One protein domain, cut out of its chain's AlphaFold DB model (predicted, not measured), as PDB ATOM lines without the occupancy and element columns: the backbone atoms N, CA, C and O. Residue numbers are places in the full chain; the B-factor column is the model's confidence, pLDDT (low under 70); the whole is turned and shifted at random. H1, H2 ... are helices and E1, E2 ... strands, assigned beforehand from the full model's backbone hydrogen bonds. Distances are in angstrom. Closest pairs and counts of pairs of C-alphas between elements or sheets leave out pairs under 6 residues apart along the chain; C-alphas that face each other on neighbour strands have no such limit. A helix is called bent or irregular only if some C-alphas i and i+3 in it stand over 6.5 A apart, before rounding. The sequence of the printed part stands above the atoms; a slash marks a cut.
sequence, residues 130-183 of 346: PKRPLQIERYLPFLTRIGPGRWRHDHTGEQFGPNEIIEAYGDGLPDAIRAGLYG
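Overview. This is residues 130 to 183 of the 346 residues of an uncharacterized protein of Mesorhizobium sp. L48C026A00 (UniProt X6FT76). A small two-stranded hairpin, E1 and E2, makes one end of this domain and the short helix H2 makes the other, with the helix H1 between them. Before the hairpin, residues 130 to 142 form a long stretch with no named element that runs past H1 on its way to E1. The printed part has 54 residues, with two named strands and then two named helices in the order E1, E2, H1, H2; the sheet is E1 - E2, antiparallel, and the class is mixed, helices and strands. The whole is compact, with a radius of gyration of the C-alphas of 10.4 A and spans of 30 by 21 by 17 A.

Along the chain. The printed part begins at Pro 130, and residues 130 to 142 hold no named element. E1 is residues 143 to 147, 11.9 A from first to last C-alpha, and C-alpha 143 is at (-36.123, 27.205, 49.590). E2 is residues 150 to 153, 10.2 A long. H1 is residues 162 to 172, 14.2 A long, with C-alpha 162 at (-41.192, 27.386, 39.564); it is irregular, with 7.8 A between C-alphas 168 and 171. H2 is residues 175 to 182, 10.5 A long, and C-alpha 182 is at (-42.485, 16.490, 32.620).

Arrangement. E1 and E2 form a hairpin of antiparallel neighbours, their directions at 148 degrees. N 144 and O 152 are within hydrogen-bond range at 2.8 A, as are N 146 and O 150 at 2.9 A. Residues 159 to 160 form a short antiparallel pairing with residues 151 to 152 of E2. The closest C-alphas of E2 and H1 are those of Arg 150 and Pro 162, 6.8 A apart. H1 and E1 are apart. H1 and H2 are close but not clearly touching; their closest C-alphas, those of Gly 170 and Arg 178, are 7.2 A apart. Their lines, a rough one for H1, stand at a shallow tilt of 28 degrees, opposite ways. H2 is apart from both E1 and E2. In H2 every O i to N i+4 pair is within hydrogen-bond range; in H1 5 of 7 are.

Size, cuts and confidence. The two C-alphas farthest apart are those of His 155 and Gly 183, at 31.2 A. The printed part has no cut. The links E1 to E2 and H1 to H2 are tight, and the link E2 to H1, of 8 residues, is short. The mean pLDDT of the printed part is 71.5, and 24 residues are under 70, among them residues 130 to 135 and 178 to 183.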
ATOM      1  N   PRO A 130     -47.750  25.905  35.936       57.28
ATOM      2  CA  PRO A 130     -47.288  26.692  37.078       57.28
ATOM      3  C   PRO A 130     -48.347  26.893  38.164       57.28
ATOM      4  O   PRO A 130     -48.002  27.241  39.295       57.28
ATOM      5  N   LYS A 131     -49.628  26.642  37.865       55.81
ATOM      6  CA  LYS A 131     -50.715  26.678  38.852       55.81
ATOM      7  C   LYS A 131     -50.764  25.411  39.707       55.81
ATOM      8  O   LYS A 131     -51.420  25.418  40.751       55.81
ATOM      9  N   ARG A 132     -50.065  24.331  39.326       62.66
ATOM     10  CA  ARG A 132     -49.988  23.128  40.161       62.66
ATOM     11  C   ARG A 132     -49.182  23.410  41.431       62.66
ATOM     12  O   ARG A 132     -48.048  23.883  41.350       62.66
ATOM     13  N   PRO A 133     -49.721  23.080  42.617       60.72
ATOM     14  CA  PRO A 133     -48.987  23.226  43.861       60.72
ATOM     15  C   PRO A 133     -47.807  22.248  43.879       60.72
ATOM     16  O   PRO A 133     -47.973  21.042  44.061       60.72
ATOM     17  N   LEU A 134     -46.603  22.780  43.689       64.88
ATOM     18  CA  LEU A 134     -45.360  22.045  43.874       64.88
ATOM     19  C   LEU A 134     -45.036  21.973  45.366       64.88
ATOM     20  O   LEU A 134     -44.676  22.983  45.957       64.88
ATOM     21  N   GLN A 135     -45.120  20.783  45.964       67.88
ATOM     22  CA  GLN A 135     -44.580  20.525  47.308       67.88
ATOM     23  C   GLN A 135     -43.075  20.230  47.235       67.88
ATOM     24  O   GLN A 135     -42.602  19.161  47.630       67.88
ATOM     25  N   ILE A 136     -42.320  21.153  46.642       73.06
ATOM     26  CA  ILE A 136     -40.866  21.031  46.474       73.06
ATOM     27  C   ILE A 136     -40.106  21.383  47.754       73.06
ATOM     28  O   ILE A 136     -38.978  20.925  47.920       73.06
ATOM     29  N   GLU A 137     -40.727  22.102  48.697       72.00
ATOM     30  CA  GLU A 137     -40.091  22.537  49.953       72.00
ATOM     31  C   GLU A 137     -39.644  21.348  50.806       72.00
ATOM     32  O   GLU A 137     -38.638  21.408  51.507       72.00
ATOM     33  N   ARG A 138     -40.362  20.222  50.706       74.69
ATOM     34  CA  ARG A 138     -40.007  18.983  51.405       74.69
ATOM     35  C   ARG A 138     -38.662  18.405  50.946       74.69
ATOM     36  O   ARG A 138     -38.024  17.684  51.708       74.69
ATOM     37  N   TYR A 139     -38.264  18.683  49.708       76.75
ATOM     38  CA  TYR A 139     -37.057  18.136  49.084       76.75
ATOM     39  C   TYR A 139     -35.949  19.178  48.945       76.75
ATOM     40  O   TYR A 139     -34.779  18.815  48.877       76.75
ATOM     41  N   LEU A 140     -36.311  20.461  48.952       81.12
ATOM     42  CA  LEU A 140     -35.402  21.598  48.869       81.12
ATOM     43  C   LEU A 140     -35.569  22.457  50.135       81.12
ATOM     44  O   LEU A 140     -36.179  23.524  50.075       81.12
ATOM     45  N   PRO A 141     -35.039  22.012  51.294       80.38
ATOM     46  CA  PRO A 141     -35.263  22.668  52.588       80.38
ATOM     47  C   PRO A 141     -34.627  24.060  52.692       80.38
ATOM     48  O   PRO A 141     -34.888  24.774  53.649       80.38
ATOM     49  N   PHE A 142     -33.781  24.430  51.729       80.81
ATOM     50  CA  PHE A 142     -33.158  25.747  51.614       80.81
ATOM     51  C   PHE A 142     -33.993  26.745  50.789       80.81
ATOM     52  O   PHE A 142     -33.524  27.858  50.544       80.81
ATOM     53  N   LEU A 143     -35.181  26.349  50.310       83.75
ATOM     54  CA  LEU A 143     -36.123  27.205  49.590       83.75
ATOM     55  C   LEU A 143     -37.394  27.419  50.425       83.75
ATOM     56  O   LEU A 143     -38.196  26.504  50.611       83.75
ATOM     57  N   THR A 144     -37.641  28.661  50.837       82.56
ATOM     58  CA  THR A 144     -38.873  29.064  51.523       82.56
ATOM     59  C   THR A 144     -39.879  29.649  50.536       82.56
ATOM     60  O   THR A 144     -39.587  30.621  49.839       82.56
ATOM     61  N   ARG A 145     -41.106  29.120  50.500       82.50
ATOM     62  CA  ARG A 145     -42.188  29.695  49.685       82.50
ATOM     63  C   ARG A 145     -42.618  31.055  50.240       82.50
ATOM     64  O   ARG A 145     -43.047  31.155  51.385       82.50
ATOM     65  N   ILE A 146     -42.533  32.097  49.415       83.06
ATOM     66  CA  ILE A 146     -42.895  33.479  49.783       83.06
ATOM     67  C   ILE A 146     -44.204  33.946  49.137       83.06
ATOM     68  O   ILE A 146     -44.748  34.977  49.522       83.06
ATOM     69  N   GLY A 147     -44.729  33.195  48.166       75.81
ATOM     70  CA  GLY A 147     -45.993  33.501  47.506       75.81
ATOM     71  C   GLY A 147     -46.424  32.421  46.510       75.81
ATOM     72  O   GLY A 147     -45.760  31.388  46.374       75.81
ATOM     73  N   PRO A 148     -47.544  32.634  45.801       70.06
ATOM     74  CA  PRO A 148     -47.962  31.767  44.704       70.06
ATOM     75  C   PRO A 148     -46.877  31.741  43.622       70.06
ATOM     76  O   PRO A 148     -46.533  32.783  43.075       70.06
ATOM     77  N   GLY A 149     -46.301  30.565  43.357       71.31
ATOM     78  CA  GLY A 149     -45.248  30.406  42.348       71.31
ATOM     79  C   GLY A 149     -43.927  31.117  42.671       71.31
ATOM     80  O   GLY A 149     -43.134  31.324  41.765       71.31
ATOM     81  N   ARG A 150     -43.679  31.519  43.925       77.38
ATOM     82  CA  ARG A 150     -42.418  32.170  44.309       77.38
ATOM     83  C   ARG A 150     -41.792  31.514  45.524       77.38
ATOM     84  O   ARG A 150     -42.420  31.418  46.585       77.38
ATOM     85  N   TRP A 151     -40.523  31.165  45.384       81.38
ATOM     86  CA  TRP A 151     -39.678  30.685  46.469       81.38
ATOM     87  C   TRP A 151     -38.506  31.623  46.660       81.38
ATOM     88  O   TRP A 151     -38.119  32.345  45.750       81.38
ATOM     89  N   ARG A 152     -37.957  31.635  47.865       81.94
ATOM     90  CA  ARG A 152     -36.762  32.380  48.211       81.94
ATOM     91  C   ARG A 152     -35.729  31.418  48.758       81.94
ATOM     92  O   ARG A 152     -36.043  30.647  49.655       81.94
ATOM     93  N   HIS A 153     -34.505  31.496  48.264       79.56
ATOM     94  CA  HIS A 153     -33.401  30.738  48.826       79.56
ATOM     95  C   HIS A 153     -32.948  31.348  50.148       79.56
ATOM     96  O   HIS A 153     -32.632  32.533  50.218       79.56
ATOM     97  N   ASP A 154     -32.876  30.536  51.196       76.06
ATOM     98  CA  ASP A 154     -32.719  31.028  52.567       76.06
ATOM     99  C   ASP A 154     -31.335  31.625  52.822       76.06
ATOM    100  O   ASP A 154     -31.218  32.674  53.445       76.06
ATOM    101  N   HIS A 155     -30.292  31.006  52.266       67.00
ATOM    102  CA  HIS A 155     -28.917  31.490  52.418       67.00
ATOM    103  C   HIS A 155     -28.603  32.712  51.550       67.00
ATOM    104  O   HIS A 155     -27.841  33.583  51.947       67.00
ATOM    105  N   THR A 156     -29.172  32.781  50.345       72.00
ATOM    106  CA  THR A 156     -28.733  33.743  49.332       72.00
ATOM    107  C   THR A 156     -29.764  34.857  49.093       72.00
ATOM    108  O   THR A 156     -29.462  35.877  48.473       72.00
ATOM    109  N   GLY A 157     -30.997  34.689  49.576       71.25
ATOM    110  CA  GLY A 157     -32.099  35.640  49.427       71.25
ATOM    111  C   GLY A 157     -32.661  35.761  48.005       71.25
ATOM    112  O   GLY A 157     -33.540  36.594  47.784       71.25
ATOM    113  N   GLU A 158     -32.171  34.964  47.049       69.31
ATOM    114  CA  GLU A 158     -32.667  34.941  45.664       69.31
ATOM    115  C   GLU A 158     -34.116  34.481  45.619       69.31
ATOM    116  O   GLU A 158     -34.491  33.568  46.351       69.31
ATOM    117  N   GLN A 159     -34.916  35.114  44.764       77.56
ATOM    118  CA  GLN A 159     -36.275  34.674  44.489       77.56
ATOM    119  C   GLN A 159     -36.274  33.863  43.208       77.56
ATOM    120  O   GLN A 159     -35.676  34.301  42.233       77.56
ATOM    121  N   PHE A 160     -36.964  32.733  43.239       70.50
ATOM    122  CA  PHE A 160     -37.084  31.837  42.111       70.50
ATOM    123  C   PHE A 160     -38.545  31.607  41.738       70.50
ATOM    124  O   PHE A 160     -39.403  31.406  42.615       70.50
ATOM    125  N   GLY A 161     -38.807  31.601  40.433       72.44
ATOM    126  CA  GLY A 161     -40.024  31.048  39.846       72.44
ATOM    127  C   GLY A 161     -40.010  29.512  39.834       72.44
ATOM    128  O   GLY A 161     -38.973  28.890  40.066       72.44
ATOM    129  N   PRO A 162     -41.142  28.844  39.553       69.19
ATOM    130  CA  PRO A 162     -41.192  27.386  39.564       69.19
ATOM    131  C   PRO A 162     -40.317  26.759  38.468       69.19
ATOM    132  O   PRO A 162     -39.646  25.768  38.735       69.19
ATOM    133  N   ASN A 163     -40.270  27.349  37.268       65.62
ATOM    134  CA  ASN A 163     -39.432  26.858  36.168       65.62
ATOM    135  C   ASN A 163     -37.942  26.961  36.509       65.62
ATOM    136  O   ASN A 163     -37.211  25.989  36.338       65.62
ATOM    137  N   GLU A 164     -37.521  28.091  37.078       68.94
ATOM    138  CA  GLU A 164     -36.138  28.324  37.501       68.94
ATOM    139  C   GLU A 164     -35.700  27.333  38.586       68.94
ATOM    140  O   GLU A 164     -34.583  26.824  38.549       68.94
ATOM    141  N   ILE A 165     -36.580  26.996  39.539       74.69
ATOM    142  CA  ILE A 165     -36.268  25.982  40.559       74.69
ATOM    143  C   ILE A 165     -36.081  24.615  39.921       74.69
ATOM    144  O   ILE A 165     -35.177  23.876  40.309       74.69
ATOM    145  N   ILE A 166     -36.941  24.253  38.972       70.81
ATOM    146  CA  ILE A 166     -36.824  22.971  38.284       70.81
ATOM    147  C   ILE A 166     -35.536  22.937  37.452       70.81
ATOM    148  O   ILE A 166     -34.856  21.917  37.425       70.81
ATOM    149  N   GLU A 167     -35.152  24.044  36.829       67.12
ATOM    150  CA  GLU A 167     -33.920  24.125  36.051       67.12
ATOM    151  C   GLU A 167     -32.656  24.097  36.926       67.12
ATOM    152  O   GLU A 167     -31.687  23.411  36.594       67.12
ATOM    153  N   ALA A 168     -32.664  24.807  38.056       68.31
ATOM    154  CA  ALA A 168     -31.508  24.934  38.942       68.31
ATOM    155  C   ALA A 168     -31.359  23.758  39.920       68.31
ATOM    156  O   ALA A 168     -30.244  23.347  40.237       68.31
ATOM    157  N   TYR A 169     -32.476  23.222  40.414       72.00
ATOM    158  CA  TYR A 169     -32.520  22.242  41.504       72.00
ATOM    159  C   TYR A 169     -33.309  20.973  41.158       72.00
ATOM    160  O   TYR A 169     -33.440  20.084  42.004       72.00
ATOM    161  N   GLY A 170     -33.822  20.841  39.930       68.12
ATOM    162  CA  GLY A 170     -34.625  19.688  39.509       68.12
ATOM    163  C   GLY A 170     -33.902  18.350  39.628       68.12
ATOM    164  O   GLY A 170     -34.540  17.333  39.905       68.12
ATOM    165  N   ASP A 171     -32.572  18.339  39.515       67.00
ATOM    166  CA  ASP A 171     -31.765  17.133  39.710       67.00
ATOM    167  C   ASP A 171     -31.754  16.615  41.150       67.00
ATOM    168  O   ASP A 171     -31.585  15.411  41.360       67.00
ATOM    169  N   GLY A 172     -32.006  17.486  42.129       66.06
ATOM    170  CA  GLY A 172     -32.173  17.114  43.534       66.06
ATOM    171  C   GLY A 172     -33.563  16.562  43.867       66.06
ATOM    172  O   GLY A 172     -33.761  16.008  44.948       66.06
ATOM    173  N   LEU A 173     -34.541  16.677  42.958       72.56
ATOM    174  CA  LEU A 173     -35.908  16.210  43.198       72.56
ATOM    175  C   LEU A 173     -36.037  14.692  42.969       72.56
ATOM    176  O   LEU A 173     -35.429  14.152  42.044       72.56
ATOM    177  N   PRO A 174     -36.874  13.971  43.735       71.75
ATOM    178  CA  PRO A 174     -37.162  12.563  43.463       71.75
ATOM    179  C   PRO A 174     -37.746  12.327  42.065       71.75
ATOM    180  O   PRO A 174     -38.533  13.135  41.562       71.75
ATOM    181  N   ASP A 175     -37.459  11.159  41.485       67.69
ATOM    182  CA  ASP A 175     -37.940  10.768  40.150       67.69
ATOM    183  C   ASP A 175     -39.469  10.823  40.019       67.69
ATOM    184  O   ASP A 175     -39.984  11.170  38.961       67.69
ATOM    185  N   ALA A 176     -40.212  10.538  41.096       66.31
ATOM    186  CA  ALA A 176     -41.674  10.620  41.102       66.31
ATOM    187  C   ALA A 176     -42.193  12.051  40.866       66.31
ATOM    188  O   ALA A 176     -43.201  12.241  40.190       66.31
ATOM    189  N   ILE A 177     -41.486  13.061  41.385       70.00
ATOM    190  CA  ILE A 177     -41.838  14.474  41.200       70.00
ATOM    191  C   ILE A 177     -41.402  14.937  39.817       70.00
ATOM    192  O   ILE A 177     -42.197  15.553  39.113       70.00
ATOM    193  N   ARG A 178     -40.197  14.556  39.374       68.88
ATOM    194  CA  ARG A 178     -39.739  14.820  38.000       68.88
ATOM    195  C   ARG A 178     -40.683  14.222  36.953       68.88
ATOM    196  O   ARG A 178     -41.038  14.898  35.992       68.88
ATOM    197  N   ALA A 179     -41.170  13.003  37.184       66.88
ATOM    198  CA  ALA A 179     -42.171  12.362  36.338       66.88
ATOM    199  C   ALA A 179     -43.538  13.070  36.382       66.88
ATOM    200  O   ALA A 179     -44.275  13.039  35.399       66.88
ATOM    201  N   GLY A 180     -43.888  13.721  37.494       63.75
ATOM    202  CA  GLY A 180     -45.083  14.563  37.597       63.75
ATOM    203  C   GLY A 180     -44.956  15.910  36.872       63.75
ATOM    204  O   GLY A 180     -45.962  16.421  36.377       63.75
ATOM    205  N   LEU A 181     -43.734  16.452  36.791       65.69
ATOM    206  CA  LEU A 181     -43.402  17.721  36.134       65.69
ATOM    207  C   LEU A 181     -43.425  17.607  34.609       65.69
ATOM    208  O   LEU A 181     -44.134  18.362  33.954       65.69
ATOM    209  N   TYR A 182     -42.692  16.631  34.065       65.19
ATOM    210  CA  TYR A 182     -42.485  16.490  32.620       65.19
ATOM    211  C   TYR A 182     -43.033  15.182  32.045       65.19
ATOM    212  O   TYR A 182     -42.876  14.923  30.860       65.19
ATOM    213  N   GLY A 183     -43.708  14.349  32.837       69.38
ATOM    214  CA  GLY A 183     -44.066  12.988  32.432       69.38
ATOM    215  C   GLY A 183     -42.943  11.986  32.720       69.38
ATOM    216  O   GLY A 183     -41.779  12.348  32.888       69.38
TER     217      GLY A 183